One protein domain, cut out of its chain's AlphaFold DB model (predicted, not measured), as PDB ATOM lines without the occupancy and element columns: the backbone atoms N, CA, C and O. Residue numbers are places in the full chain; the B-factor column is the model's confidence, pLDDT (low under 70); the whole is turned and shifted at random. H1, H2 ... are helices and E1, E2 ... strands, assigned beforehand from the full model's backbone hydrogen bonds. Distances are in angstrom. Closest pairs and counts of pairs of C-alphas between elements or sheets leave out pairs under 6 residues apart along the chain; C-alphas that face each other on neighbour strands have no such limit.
ATOM      1  N   ASN A 216      15.784  19.854   3.484       94.69
ATOM      2  CA  ASN A 216      15.091  21.039   3.988       94.69
ATOM      3  C   ASN A 216      15.912  21.732   5.083       94.69
ATOM      4  O   ASN A 216      16.687  21.092   5.792       94.69
ATOM      5  N   CYS A 217      15.719  23.041   5.243       95.44
ATOM      6  CA  CYS A 217      16.336  23.775   6.343       95.44
ATOM      7  C   CYS A 217      15.568  23.539   7.649       95.44
ATOM      8  O   CYS A 217      14.837  24.401   8.126       95.44
ATOM      9  N   SER A 218      15.689  22.333   8.184       96.69
ATOM     10  CA  SER A 218      15.134  21.944   9.472       96.69
ATOM     11  C   SER A 218      16.120  21.033  10.182       96.69
ATOM     12  O   SER A 218      16.820  20.232   9.549       96.69
ATOM     13  N   ASP A 219      16.160  21.164  11.498       97.12
ATOM     14  CA  ASP A 219      16.892  20.244  12.349       97.12
ATOM     15  C   ASP A 219      16.308  18.836  12.246       97.12
ATOM     16  O   ASP A 219      15.123  18.651  11.955       97.12
ATOM     17  N   ALA A 220      17.171  17.839  12.418       95.88
ATOM     18  CA  ALA A 220      16.743  16.457  12.507       95.88
ATOM     19  C   ALA A 220      15.831  16.265  13.727       95.88
ATOM     20  O   ALA A 220      16.120  16.775  14.809       95.88
ATOM     21  N   GLU A 221      14.741  15.517  13.561       96.12
ATOM     22  CA  GLU A 221      13.844  15.219  14.676       96.12
ATOM     23  C   GLU A 221      14.571  14.365  15.736       96.12
ATOM     24  O   GLU A 221      15.354  13.474  15.370       96.12
ATOM     25  N   PRO A 222      14.315  14.597  17.038       96.31
ATOM     26  CA  PRO A 222      14.795  13.726  18.107       96.31
ATOM     27  C   PRO A 222      14.438  12.258  17.841       96.31
ATOM     28  O   PRO A 222      13.305  11.944  17.480       96.31
ATOM     29  N   GLY A 223      15.413  11.358  17.990       93.38
ATOM     30  CA  GLY A 223      15.248   9.924  17.714       93.38
ATOM     31  C   GLY A 223      15.248   9.527  16.231       93.38
ATOM     32  O   GLY A 223      15.123   8.342  15.921       93.38
ATOM     33  N   SER A 224      15.401  10.472  15.296       94.31
ATOM     34  CA  SER A 224      15.636  10.124  13.890       94.31
ATOM     35  C   SER A 224      16.970   9.386  13.734       94.31
ATOM     36  O   SER A 224      17.961   9.759  14.358       94.31
ATOM     37  N   ALA A 225      17.022   8.373  12.858       90.31
ATOM     38  CA  ALA A 225      18.216   7.535  12.665       90.31
ATOM     39  C   ALA A 225      19.492   8.358  12.415       90.31
ATOM     40  O   ALA A 225      20.542   8.097  12.993       90.31
ATOM     41  N   MET A 226      19.366   9.416  11.617       90.31
ATOM     42  CA  MET A 226      20.438  10.358  11.318       90.31
ATOM     43  C   MET A 226      20.974  11.084  12.558       90.31
ATOM     44  O   MET A 226      22.187  11.170  12.730       90.31
ATOM     45  N   LEU A 227      20.093  11.626  13.408       93.56
ATOM     46  CA  LEU A 227      20.522  12.289  14.637       93.56
ATOM     47  C   LEU A 227      21.091  11.262  15.615       93.56
ATOM     48  O   LEU A 227      22.148  11.494  16.186       93.56
ATOM     49  N   THR A 228      20.451  10.100  15.752       91.94
ATOM     50  CA  THR A 228      20.921   9.013  16.616       91.94
ATOM     51  C   THR A 228      22.325   8.537  16.241       91.94
ATOM     52  O   THR A 228      23.147   8.361  17.135       91.94
ATOM     53  N   ASN A 229      22.639   8.367  14.953       89.00
ATOM     54  CA  ASN A 229      23.980   7.970  14.505       89.00
ATOM     55  C   ASN A 229      25.037   9.030  14.854       89.00
ATOM     56  O   ASN A 229      26.095   8.708  15.400       89.00
ATOM     57  N   TYR A 230      24.706  10.303  14.633       91.12
ATOM     58  CA  TYR A 230      25.592  11.422  14.938       91.12
ATOM     59  C   TYR A 230      25.824  11.573  16.449       91.12
ATOM     60  O   TYR A 230      26.945  11.800  16.898       91.12
ATOM     61  N   MET A 231      24.766  11.405  17.244       92.50
ATOM     62  CA  MET A 231      24.806  11.486  18.704       92.50
ATOM     63  C   MET A 231      25.540  10.295  19.318       92.50
ATOM     64  O   MET A 231      26.305  10.487  20.255       92.50
ATOM     65  N   ARG A 232      25.390   9.085  18.765       90.44
ATOM     66  CA  ARG A 232      26.193   7.918  19.169       90.44
ATOM     67  C   ARG A 232      27.684   8.204  18.995       90.44
ATOM     68  O   ARG A 232      28.435   8.099  19.959       90.44
ATOM     69  N   SER A 233      28.071   8.670  17.807       88.25
ATOM     70  CA  SER A 233      29.455   9.049  17.499       88.25
ATOM     71  C   SER A 233      29.983  10.139  18.443       88.25
ATOM     72  O   SER A 233      31.102  10.072  18.945       88.25
ATOM     73  N   LEU A 234      29.156  11.153  18.719       90.75
ATOM     74  CA  LEU A 234      29.503  12.249  19.620       90.75
ATOM     75  C   LEU A 234      29.686  11.781  21.073       90.75
ATOM     76  O   LEU A 234      30.592  12.254  21.760       90.75
ATOM     77  N   ALA A 235      28.823  10.883  21.551       90.75
ATOM     78  CA  ALA A 235      28.880  10.331  22.903       90.75
ATOM     79  C   ALA A 235      30.165   9.520  23.127       90.75
ATOM     80  O   ALA A 235      30.831   9.684  24.152       90.75
ATOM     81  N   GLU A 236      30.543   8.703  22.139       87.75
ATOM     82  CA  GLU A 236      31.787   7.927  22.153       87.75
ATOM     83  C   GLU A 236      33.008   8.845  22.261       87.75
ATOM     84  O   GLU A 236      33.848   8.651  23.139       87.75
ATOM     85  N   LEU A 237      33.058   9.915  21.464       84.81
ATOM     86  CA  LEU A 237      34.158  10.881  21.521       84.81
ATOM     87  C   LEU A 237      34.212  11.671  22.836       84.81
ATOM     88  O   LEU A 237      35.289  12.061  23.280       84.81
ATOM     89  N   ARG A 238      33.068  11.894  23.492       88.50
ATOM     90  CA  ARG A 238      33.001  12.550  24.808       88.50
ATOM     91  C   ARG A 238      33.303  11.611  25.981       88.50
ATOM     92  O   ARG A 238      33.242  12.061  27.125       88.50
ATOM     93  N   ASN A 239      33.627  10.337  25.733       84.12
ATOM     94  CA  ASN A 239      33.816   9.316  26.768       84.12
ATOM     95  C   ASN A 239      32.637   9.239  27.764       84.12
ATOM     96  O   ASN A 239      32.845   9.028  28.962       84.12
ATOM     97  N   GLY A 240      31.391   9.445  27.317       77.50
ATOM     98  CA  GLY A 240      30.281   9.541  28.264       77.50
ATOM     99  C   GLY A 240      28.901   9.794  27.669       77.50
ATOM    100  O   GLY A 240      28.669   9.694  26.469       77.50
ATOM    101  N   THR A 241      27.958  10.096  28.559       78.19
ATOM    102  CA  THR A 241      26.556  10.359  28.223       78.19
ATOM    103  C   THR A 241      26.365  11.784  27.719       78.19
ATOM    104  O   THR A 241      26.897  12.730  28.296       78.19
ATOM    105  N   LEU A 242      25.562  11.940  26.671       85.94
ATOM    106  CA  LEU A 242      25.051  13.240  26.247       85.94
ATOM    107  C   LEU A 242      23.860  13.623  27.131       85.94
ATOM    108  O   LEU A 242      23.003  12.787  27.405       85.94
ATOM    109  N   ASP A 243      23.799  14.884  27.557       83.06
ATOM    110  CA  ASP A 243      22.721  15.379  28.425       83.06
ATOM    111  C   ASP A 243      21.364  15.456  27.704       83.06
ATOM    112  O   ASP A 243      20.311  15.454  28.344       83.06
ATOM    113  N   THR A 244      21.377  15.522  26.369       87.31
ATOM    114  CA  THR A 244      20.178  15.543  25.526       87.31
ATOM    115  C   THR A 244      20.389  14.709  24.263       87.31
ATOM    116  O   THR A 244      21.512  14.564  23.787       87.31
ATOM    117  N   GLU A 245      19.301  14.186  23.691       90.50
ATOM    118  CA  GLU A 245      19.275  13.513  22.377       90.50
ATOM    119  C   GLU A 245      18.781  14.460  21.268       90.50
ATOM    120  O   GLU A 245      18.109  14.060  20.316       90.50
ATOM    121  N   THR A 246      19.062  15.752  21.426       96.25
ATOM    122  CA  THR A 246      18.570  16.830  20.566       96.25
ATOM    123  C   THR A 246      19.732  17.604  19.940       96.25
ATOM    124  O   THR A 246      20.883  17.477  20.362       96.25
ATOM    125  N   CYS A 247      19.445  18.430  18.931       97.06
ATOM    126  CA  CYS A 247      20.464  19.210  18.224       97.06
ATOM    127  C   CYS A 247      21.234  20.191  19.126       97.06
ATOM    128  O   CYS A 247      22.374  20.541  18.820       97.06
ATOM    129  N   GLU A 248      20.663  20.608  20.257       96.75
ATOM    130  CA  GLU A 248      21.315  21.484  21.233       96.75
ATOM    131  C   GLU A 248      22.599  20.874  21.819       96.75
ATOM    132  O   GLU A 248      23.486  21.616  22.241       96.75
ATOM    133  N   ALA A 249      22.763  19.546  21.783       95.38
ATOM    134  CA  ALA A 249      23.990  18.888  22.229       95.38
ATOM    135  C   ALA A 249      25.240  19.307  21.428       95.38
ATOM    136  O   ALA A 249      26.357  19.252  21.958       95.38
ATOM    137  N   PHE A 250      25.054  19.760  20.180       95.50
ATOM    138  CA  PHE A 250      26.123  20.247  19.302       95.50
ATOM    139  C   PHE A 250      26.577  21.675  19.612       95.50
ATOM    140  O   PHE A 250      27.628  22.083  19.126       95.50
ATOM    141  N   LEU A 251      25.819  22.425  20.421       95.56
ATOM    142  CA  LEU A 251      26.207  23.770  20.864       95.56
ATOM    143  C   LEU A 251      27.285  23.739  21.951       95.56
ATOM    144  O   LEU A 251      27.916  24.756  22.230       95.56
ATOM    145  N   VAL A 252      27.482  22.584  22.587       94.25
ATOM    146  CA  VAL A 252      28.556  22.378  23.555       94.25
ATOM    147  C   VAL A 252      29.809  21.945  22.787       94.25
ATOM    148  O   VAL A 252      29.758  20.921  22.096       94.25
ATOM    149  N   PRO A 253      30.935  22.673  22.893       93.81
ATOM    150  CA  PRO A 253      32.178  22.262  22.256       93.81
ATOM    151  C   PRO A 253      32.614  20.858  22.688       93.81
ATOM    152  O   PRO A 253      32.373  20.436  23.821       93.81
ATOM    153  N   VAL A 254      33.250  20.131  21.777       91.44
ATOM    154  CA  VAL A 254      33.786  18.787  22.014       91.44
ATOM    155  C   VAL A 254      35.297  18.882  22.092       91.44
ATOM    156  O   VAL A 254      35.908  19.516  21.240       91.44
ATOM    157  N   ASP A 255      35.895  18.271  23.107       89.62
ATOM    158  CA  ASP A 255      37.347  18.190  23.219       89.62
ATOM    159  C   ASP A 255      37.859  16.974  22.430       89.62
ATOM    160  O   ASP A 255      37.529  15.835  22.765       89.62
ATOM    161  N   PHE A 256      38.642  17.221  21.378       84.56
ATOM    162  CA  PHE A 256      39.423  16.203  20.680       84.56
ATOM    163  C   PHE A 256      40.906  16.433  20.988       84.56
ATOM    164  O   PHE A 256      41.482  17.435  20.562       84.56
ATOM    165  N   ASP A 257      41.529  15.505  21.714       83.62
ATOM    166  CA  ASP A 257      42.964  15.524  22.035       83.62
ATOM    167  C   ASP A 257      43.471  16.834  22.688       83.62
ATOM    168  O   ASP A 257      44.602  17.271  22.462       83.62
ATOM    169  N   GLY A 258      42.648  17.468  23.530       88.00
ATOM    170  CA  GLY A 258      42.957  18.718  24.233       88.00
ATOM    171  C   GLY A 258      42.585  19.986  23.460       88.00
ATOM    172  O   GLY A 258      42.938  21.090  23.888       88.00
ATOM    173  N   LEU A 259      41.907  19.855  22.318       90.88
ATOM    174  CA  LEU A 259      41.416  20.961  21.504       90.88
ATOM    175  C   LEU A 259      39.889  20.950  21.496       90.88
ATOM    176  O   LEU A 259      39.266  19.990  21.054       90.88
ATOM    177  N   ALA A 260      39.281  22.043  21.951       94.31
ATOM    178  CA  ALA A 260      37.837  22.218  21.892       94.31
ATOM    179  C   ALA A 260      37.400  22.636  20.480       94.31
ATOM    180  O   ALA A 260      37.876  23.647  19.962       94.31
ATOM    181  N   TYR A 261      36.465  21.891  19.897       94.75
ATOM    182  CA  TYR A 261      35.848  22.172  18.606       94.75
ATOM    183  C   TYR A 261      34.358  22.444  18.769       94.75
ATOM    184  O   TYR A 261      33.631  21.677  19.404       94.75
ATOM    185  N   ASP A 262      33.878  23.510  18.141       95.50
ATOM    186  CA  ASP A 262      32.453  23.768  17.976       95.50
ATOM    187  C   ASP A 262      31.945  23.039  16.720       95.50
ATOM    188  O   ASP A 262      32.268  23.402  15.582       95.50
ATOM    189  N   MET A 263      31.101  22.022  16.930       95.38
ATOM    190  CA  MET A 263      30.520  21.180  15.872       95.38
ATOM    191  C   MET A 263      29.714  21.982  14.833       95.38
ATOM    192  O   MET A 263      29.550  21.551  13.681       95.38
ATOM    193  N   CYS A 264      29.220  23.159  15.219       96.56
ATOM    194  CA  CYS A 264      28.457  24.080  14.393       96.56
ATOM    195  C   CYS A 264      29.301  25.216  13.798       96.56
ATOM    196  O   CYS A 264      28.913  25.728  12.747       96.56
ATOM    197  N   ALA A 265      30.401  25.660  14.411       94.62
ATOM    198  CA  ALA A 265      31.183  26.814  13.945       94.62
ATOM    199  C   ALA A 265      32.437  26.421  13.143       94.62
ATOM    200  O   ALA A 265      32.648  26.966  12.051       94.62
ATOM    201  N   ASP A 266      33.190  25.423  13.607       94.25
ATOM    202  CA  ASP A 266      34.575  25.153  13.194       94.25
ATOM    203  C   ASP A 266      34.692  24.203  11.992       94.25
ATOM    204  O   ASP A 266      35.522  23.296  11.966       94.25
ATOM    205  N   HIS A 267      33.863  24.401  10.964       93.44
ATOM    206  CA  HIS A 267      33.753  23.473   9.829       93.44
ATOM    207  C   HIS A 267      35.098  23.106   9.181       93.44
ATOM    208  O   HIS A 267      35.342  21.930   8.929       93.44
ATOM    209  N   GLU A 268      35.964  24.083   8.897       93.31
ATOM    210  CA  GLU A 268      37.252  23.817   8.242       93.31
ATOM    211  C   GLU A 268      38.204  23.026   9.143       93.31
ATOM    212  O   GLU A 268      38.888  22.121   8.665       93.31
ATOM    213  N   ALA A 269      38.221  23.325  10.445       93.75
ATOM    214  CA  ALA A 269      39.066  22.628  11.405       93.75
ATOM    215  C   ALA A 269      38.567  21.193  11.638       93.75
ATOM    216  O   ALA A 269      39.363  20.259  11.591       93.75
ATOM    217  N   LEU A 270      37.249  21.004  11.781       93.00
ATOM    218  CA  LEU A 270      36.611  19.685  11.852       93.00
ATOM    219  C   LEU A 270      36.926  18.856  10.606       93.00
ATOM    220  O   LEU A 270      37.434  17.741  10.716       93.00
ATOM    221  N   TYR A 271      36.714  19.426   9.417       91.88
ATOM    222  CA  TYR A 271      37.007  18.760   8.150       91.88
ATOM    223  C   TYR A 271      38.504  18.428   8.022       91.88
ATOM    224  O   TYR A 271      38.872  17.331   7.603       91.88
ATOM    225  N   GLY A 272      39.393  19.328   8.452       91.12
ATOM    226  CA  GLY A 272      40.841  19.101   8.510       91.12
ATOM    227  C   GLY A 272      41.267  17.963   9.447       91.12
ATOM    228  O   GLY A 272      42.299  17.332   9.188       91.12
ATOM    229  N   SER A 273      40.444  17.665  10.455       90.06
ATOM    230  CA  SER A 273      40.631  16.595  11.443       90.06
ATOM    231  C   SER A 273      39.833  15.313  11.156       90.06
ATOM    232  O   SER A 273      40.013  14.325  11.858       90.06
ATOM    233  N   GLY A 274      38.985  15.284  10.123       90.25
ATOM    234  CA  GLY A 274      38.222  14.084   9.750       90.25
ATOM    235  C   GLY A 274      36.793  14.025  10.255       90.25
ATOM    236  O   GLY A 274      36.144  12.995  10.096       90.25
ATOM    237  N   TYR A 275      36.282  15.131  10.786       91.56
ATOM    238  CA  TYR A 275      34.939  15.232  11.333       91.56
ATOM    239  C   TYR A 275      34.021  16.048  10.423       91.56
ATOM    240  O   TYR A 275      34.401  17.072   9.846       91.56
ATOM    241  N   ALA A 276      32.784  15.591  10.285       92.56
ATOM    242  CA  ALA A 276      31.713  16.354   9.680       92.56
ATOM    243  C   ALA A 276      31.257  17.466  10.640       92.56
ATOM    244  O   ALA A 276      31.408  17.378  11.855       92.56
ATOM    245  N   SER A 277      30.665  18.525  10.086       94.88
ATOM    246  CA  SER A 277      29.988  19.544  10.891       94.88
ATOM    247  C   SER A 277      28.546  19.132  11.159       94.88
ATOM    248  O   SER A 277      27.872  18.629  10.258       94.88
ATOM    249  N   ALA A 278      28.041  19.452  12.351       95.81
ATOM    250  CA  ALA A 278      26.649  19.220  12.721       95.81
ATOM    251  C   ALA A 278      25.661  20.040  11.872       95.81
ATOM    252  O   ALA A 278      24.483  19.705  11.836       95.81
ATOM    253  N   ARG A 279      26.114  21.057  11.118       95.81
ATOM    254  CA  ARG A 279      25.281  21.841  10.179       95.81
ATOM    255  C   ARG A 279      24.527  20.977   9.176       95.81
ATOM    256  O   ARG A 279      23.453  21.371   8.727       95.81
ATOM    257  N   THR A 280      25.086  19.826   8.805       93.94
ATOM    258  CA  THR A 280      24.420  18.926   7.869       93.94
ATOM    259  C   THR A 280      23.179  18.325   8.496       93.94
ATOM    260  O   THR A 280      22.198  18.226   7.777       93.94
ATOM    261  N   VAL A 281      23.193  17.984   9.794       95.38
ATOM    262  CA  VAL A 281      22.103  17.314  10.535       95.38
ATOM    263  C   VAL A 281      21.190  18.298  11.281       95.38
ATOM    264  O   VAL A 281      19.975  18.111  11.325       95.38
ATOM    265  N   CYS A 282      21.755  19.370  11.816       96.94
ATOM    266  CA  CYS A 282      21.102  20.366  12.657       96.94
ATOM    267  C   CYS A 282      21.337  21.790  12.117       96.94
ATOM    268  O   CYS A 282      21.985  22.613  12.772       96.94
ATOM    269  N   PRO A 283      20.884  22.099  10.887       96.81
ATOM    270  CA  PRO A 283      21.172  23.375  10.249       96.81
ATOM    271  C   PRO A 283      20.598  24.592  10.987       96.81
ATOM    272  O   PRO A 283      21.253  25.631  11.000       96.81
ATOM    273  N   ILE A 284      19.408  24.510  11.585       97.56
ATOM    274  CA  ILE A 284      18.785  25.643  12.290       97.56
ATOM    275  C   ILE A 284      19.513  25.900  13.604       97.56
ATOM    276  O   ILE A 284      19.950  27.027  13.835       97.56
ATOM    277  N   THR A 285      19.722  24.861  14.414       97.56
ATOM    278  CA  THR A 285      20.495  24.974  15.659       97.56
ATOM    279  C   THR A 285      21.910  25.498  15.394       97.56
ATOM    280  O   THR A 285      22.388  26.373  16.110       97.56
ATOM    281  N   CYS A 286      22.557  25.067  14.305       97.44
ATOM    282  CA  CYS A 286      23.872  25.578  13.903       97.44
ATOM    283  C   CYS A 286      23.845  26.935  13.159       97.44
ATOM    284  O   CYS A 286      24.881  27.393  12.659       97.44
ATOM    285  N   GLY A 287      22.688  27.598  13.063       96.75
ATOM    286  CA  GLY A 287      22.553  28.962  12.545       96.75
ATOM    287  C   GLY A 287      22.619  29.112  11.021       96.75
ATOM    288  O   GLY A 287      22.873  30.214  10.526       96.75
ATOM    289  N   CYS A 288      22.389  28.047  10.248       96.94
ATOM    290  CA  CYS A 288      22.330  28.103   8.784       96.94
ATOM    291  C   CYS A 288      21.165  28.958   8.265       96.94
ATOM    292  O   CYS A 288      21.245  29.481   7.166       96.94
ATOM    293  N   ASN A 289      20.096  29.154   9.034       95.75
ATOM    294  CA  ASN A 289      19.032  30.108   8.695       95.75
ATOM    295  C   ASN A 289      19.453  31.579   8.857       95.75
ATOM    296  O   ASN A 289      18.831  32.455   8.267       95.75
ATOM    297  N   VAL A 290      20.485  31.860   9.658       95.31
ATOM    298  CA  VAL A 290      21.000  33.221   9.879       95.31
ATOM    299  C   VAL A 290      22.135  33.535   8.905       95.31
ATOM    300  O   VAL A 290      22.218  34.643   8.381       95.31
ATOM    301  N   VAL A 291      23.016  32.560   8.646       93.81
ATOM    302  CA  VAL A 291      24.149  32.706   7.722       93.81
ATOM    303  C   VAL A 291      24.176  31.521   6.748       93.81
ATOM    304  O   VAL A 291      24.922  30.558   6.948       93.81
ATOM    305  N   PRO A 292      23.377  31.570   5.674       87.50
ATOM    306  CA  PRO A 292      23.053  30.378   4.899       87.50
ATOM    307  C   PRO A 292      24.136  29.912   3.926       87.50
ATOM    308  O   PRO A 292      24.139  28.755   3.518       87.50
ATOM    309  N   ASN A 293      25.108  30.770   3.615       90.94
ATOM    310  CA  ASN A 293      26.242  30.440   2.746       90.94
ATOM    311  C   ASN A 293      27.448  29.867   3.512       90.94
ATOM    312  O   ASN A 293      28.565  29.860   2.995       90.94
ATOM    313  N   ARG A 294      27.260  29.423   4.760       93.12
ATOM    314  CA  ARG A 294      28.331  28.771   5.520       93.12
ATOM    315  C   ARG A 294      28.613  27.367   4.959       93.12
ATOM    316  O   ARG A 294      27.668  26.633   4.666       93.12
ATOM    317  N   PRO A 295      29.888  26.944   4.868       92.44
ATOM    318  CA  PRO A 295      30.237  25.576   4.492       92.44
ATOM    319  C   PRO A 295      29.497  24.531   5.338       92.44
ATOM    320  O   PRO A 295      29.385  24.674   6.558       92.44
ATOM    321  N   GLY A 296      28.960  23.495   4.689       90.50
ATOM    322  CA  GLY A 296      28.172  22.439   5.334       90.50
ATOM    323  C   GLY A 296      26.691  22.764   5.568       90.50
ATOM    324  O   GLY A 296      25.941  21.852   5.906       90.50
ATOM    325  N   CYS A 297      26.242  24.008   5.360       95.56
ATOM    326  CA  CYS A 297      24.816  24.324   5.407       95.56
ATOM    327  C   CYS A 297      24.081  23.777   4.170       95.56
ATOM    328  O   CYS A 297      24.586  23.903   3.048       95.56
ATOM    329  N   PRO A 298      22.871  23.212   4.337       95.31
ATOM    330  CA  PRO A 298      22.006  22.875   3.219       95.31
ATOM    331  C   PRO A 298      21.704  24.121   2.375       95.31
ATOM    332  O   PRO A 298      21.273  25.133   2.929       95.31
ATOM    333  N   PRO A 299      21.839  24.068   1.040       94.62
ATOM    334  CA  PRO A 299      21.545  25.209   0.169       94.62
ATOM    335  C   PRO A 299      20.124  25.769   0.315       94.62
ATOM    336  O   PRO A 299      19.909  26.957   0.110       94.62
ATOM    337  N   ARG A 300      19.151  24.948   0.736       94.69
ATOM    338  CA  ARG A 300      17.776  25.397   1.023       94.69
ATOM    339  C   ARG A 300      17.644  26.271   2.273       94.69
ATOM    340  O   ARG A 300      16.579  26.838   2.489       94.69
ATOM    341  N   CYS A 301      18.681  26.372   3.102       95.12
ATOM    342  CA  CYS A 301      18.717  27.331   4.204       95.12
ATOM    343  C   CYS A 301      18.923  28.767   3.734       95.12
ATOM    344  O   CYS A 301      18.616  29.692   4.483       95.12
ATOM    345  N   VAL A 302      19.399  28.953   2.498       87.31
ATOM    346  CA  VAL A 302      19.419  30.252   1.829       87.31
ATOM    347  C   VAL A 302      17.971  30.597   1.498       87.31
ATOM    348  O   VAL A 302      17.468  30.258   0.429       87.31
TER     349      VAL A 302
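This is residues 216 to 302 of the 304 residues of an uncharacterized protein of Symbiodinium microadriaticum (UniProt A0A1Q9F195). A loop-rich body with little regular structure has the loops of residues 284 to 302 at one end of its long axis and the E1-E2 hairpin with the last residues of H1 toward the other, while H2 is near the middle, H1 runs along one long side and H3 lies at the other long side. The 87 printed residues, mostly helix by class but with only 31 in named elements, run H1, H2, E1, E2, H3. The whole is compact, radius of gyration of the C-alphas 12.2 A, spans 35 by 28 by 17 A.

Find H1, residues 225 to 237, close but not clearly touching H2, residues 247 to 251; closest are C-alphas 227 and 247, 7.8 A. E1, residues 254 to 256, and E2, residues 259 to 261, form an antiparallel hairpin; N 254 and O 261, 2.9 A, are within hydrogen-bond range. H3, residues 267 to 273, is nearest E2 at C-alphas 270 and 261, 7.2 A. Every O i to N i+4 pair is within range in H1 and H3; H2 has 0 of 1, but 2 of 2 O i to N i+3.

From C-alpha 225 at (18.216, 7.535, 12.665), H1 runs 18.5 A; H3 ends at C-alpha 273 at (40.631, 16.595, 11.443).

C-alphas 239 and 302, the farthest apart, span 35.6 A. The printed part has no cut, and no printed residue is under 70 in pLDDT.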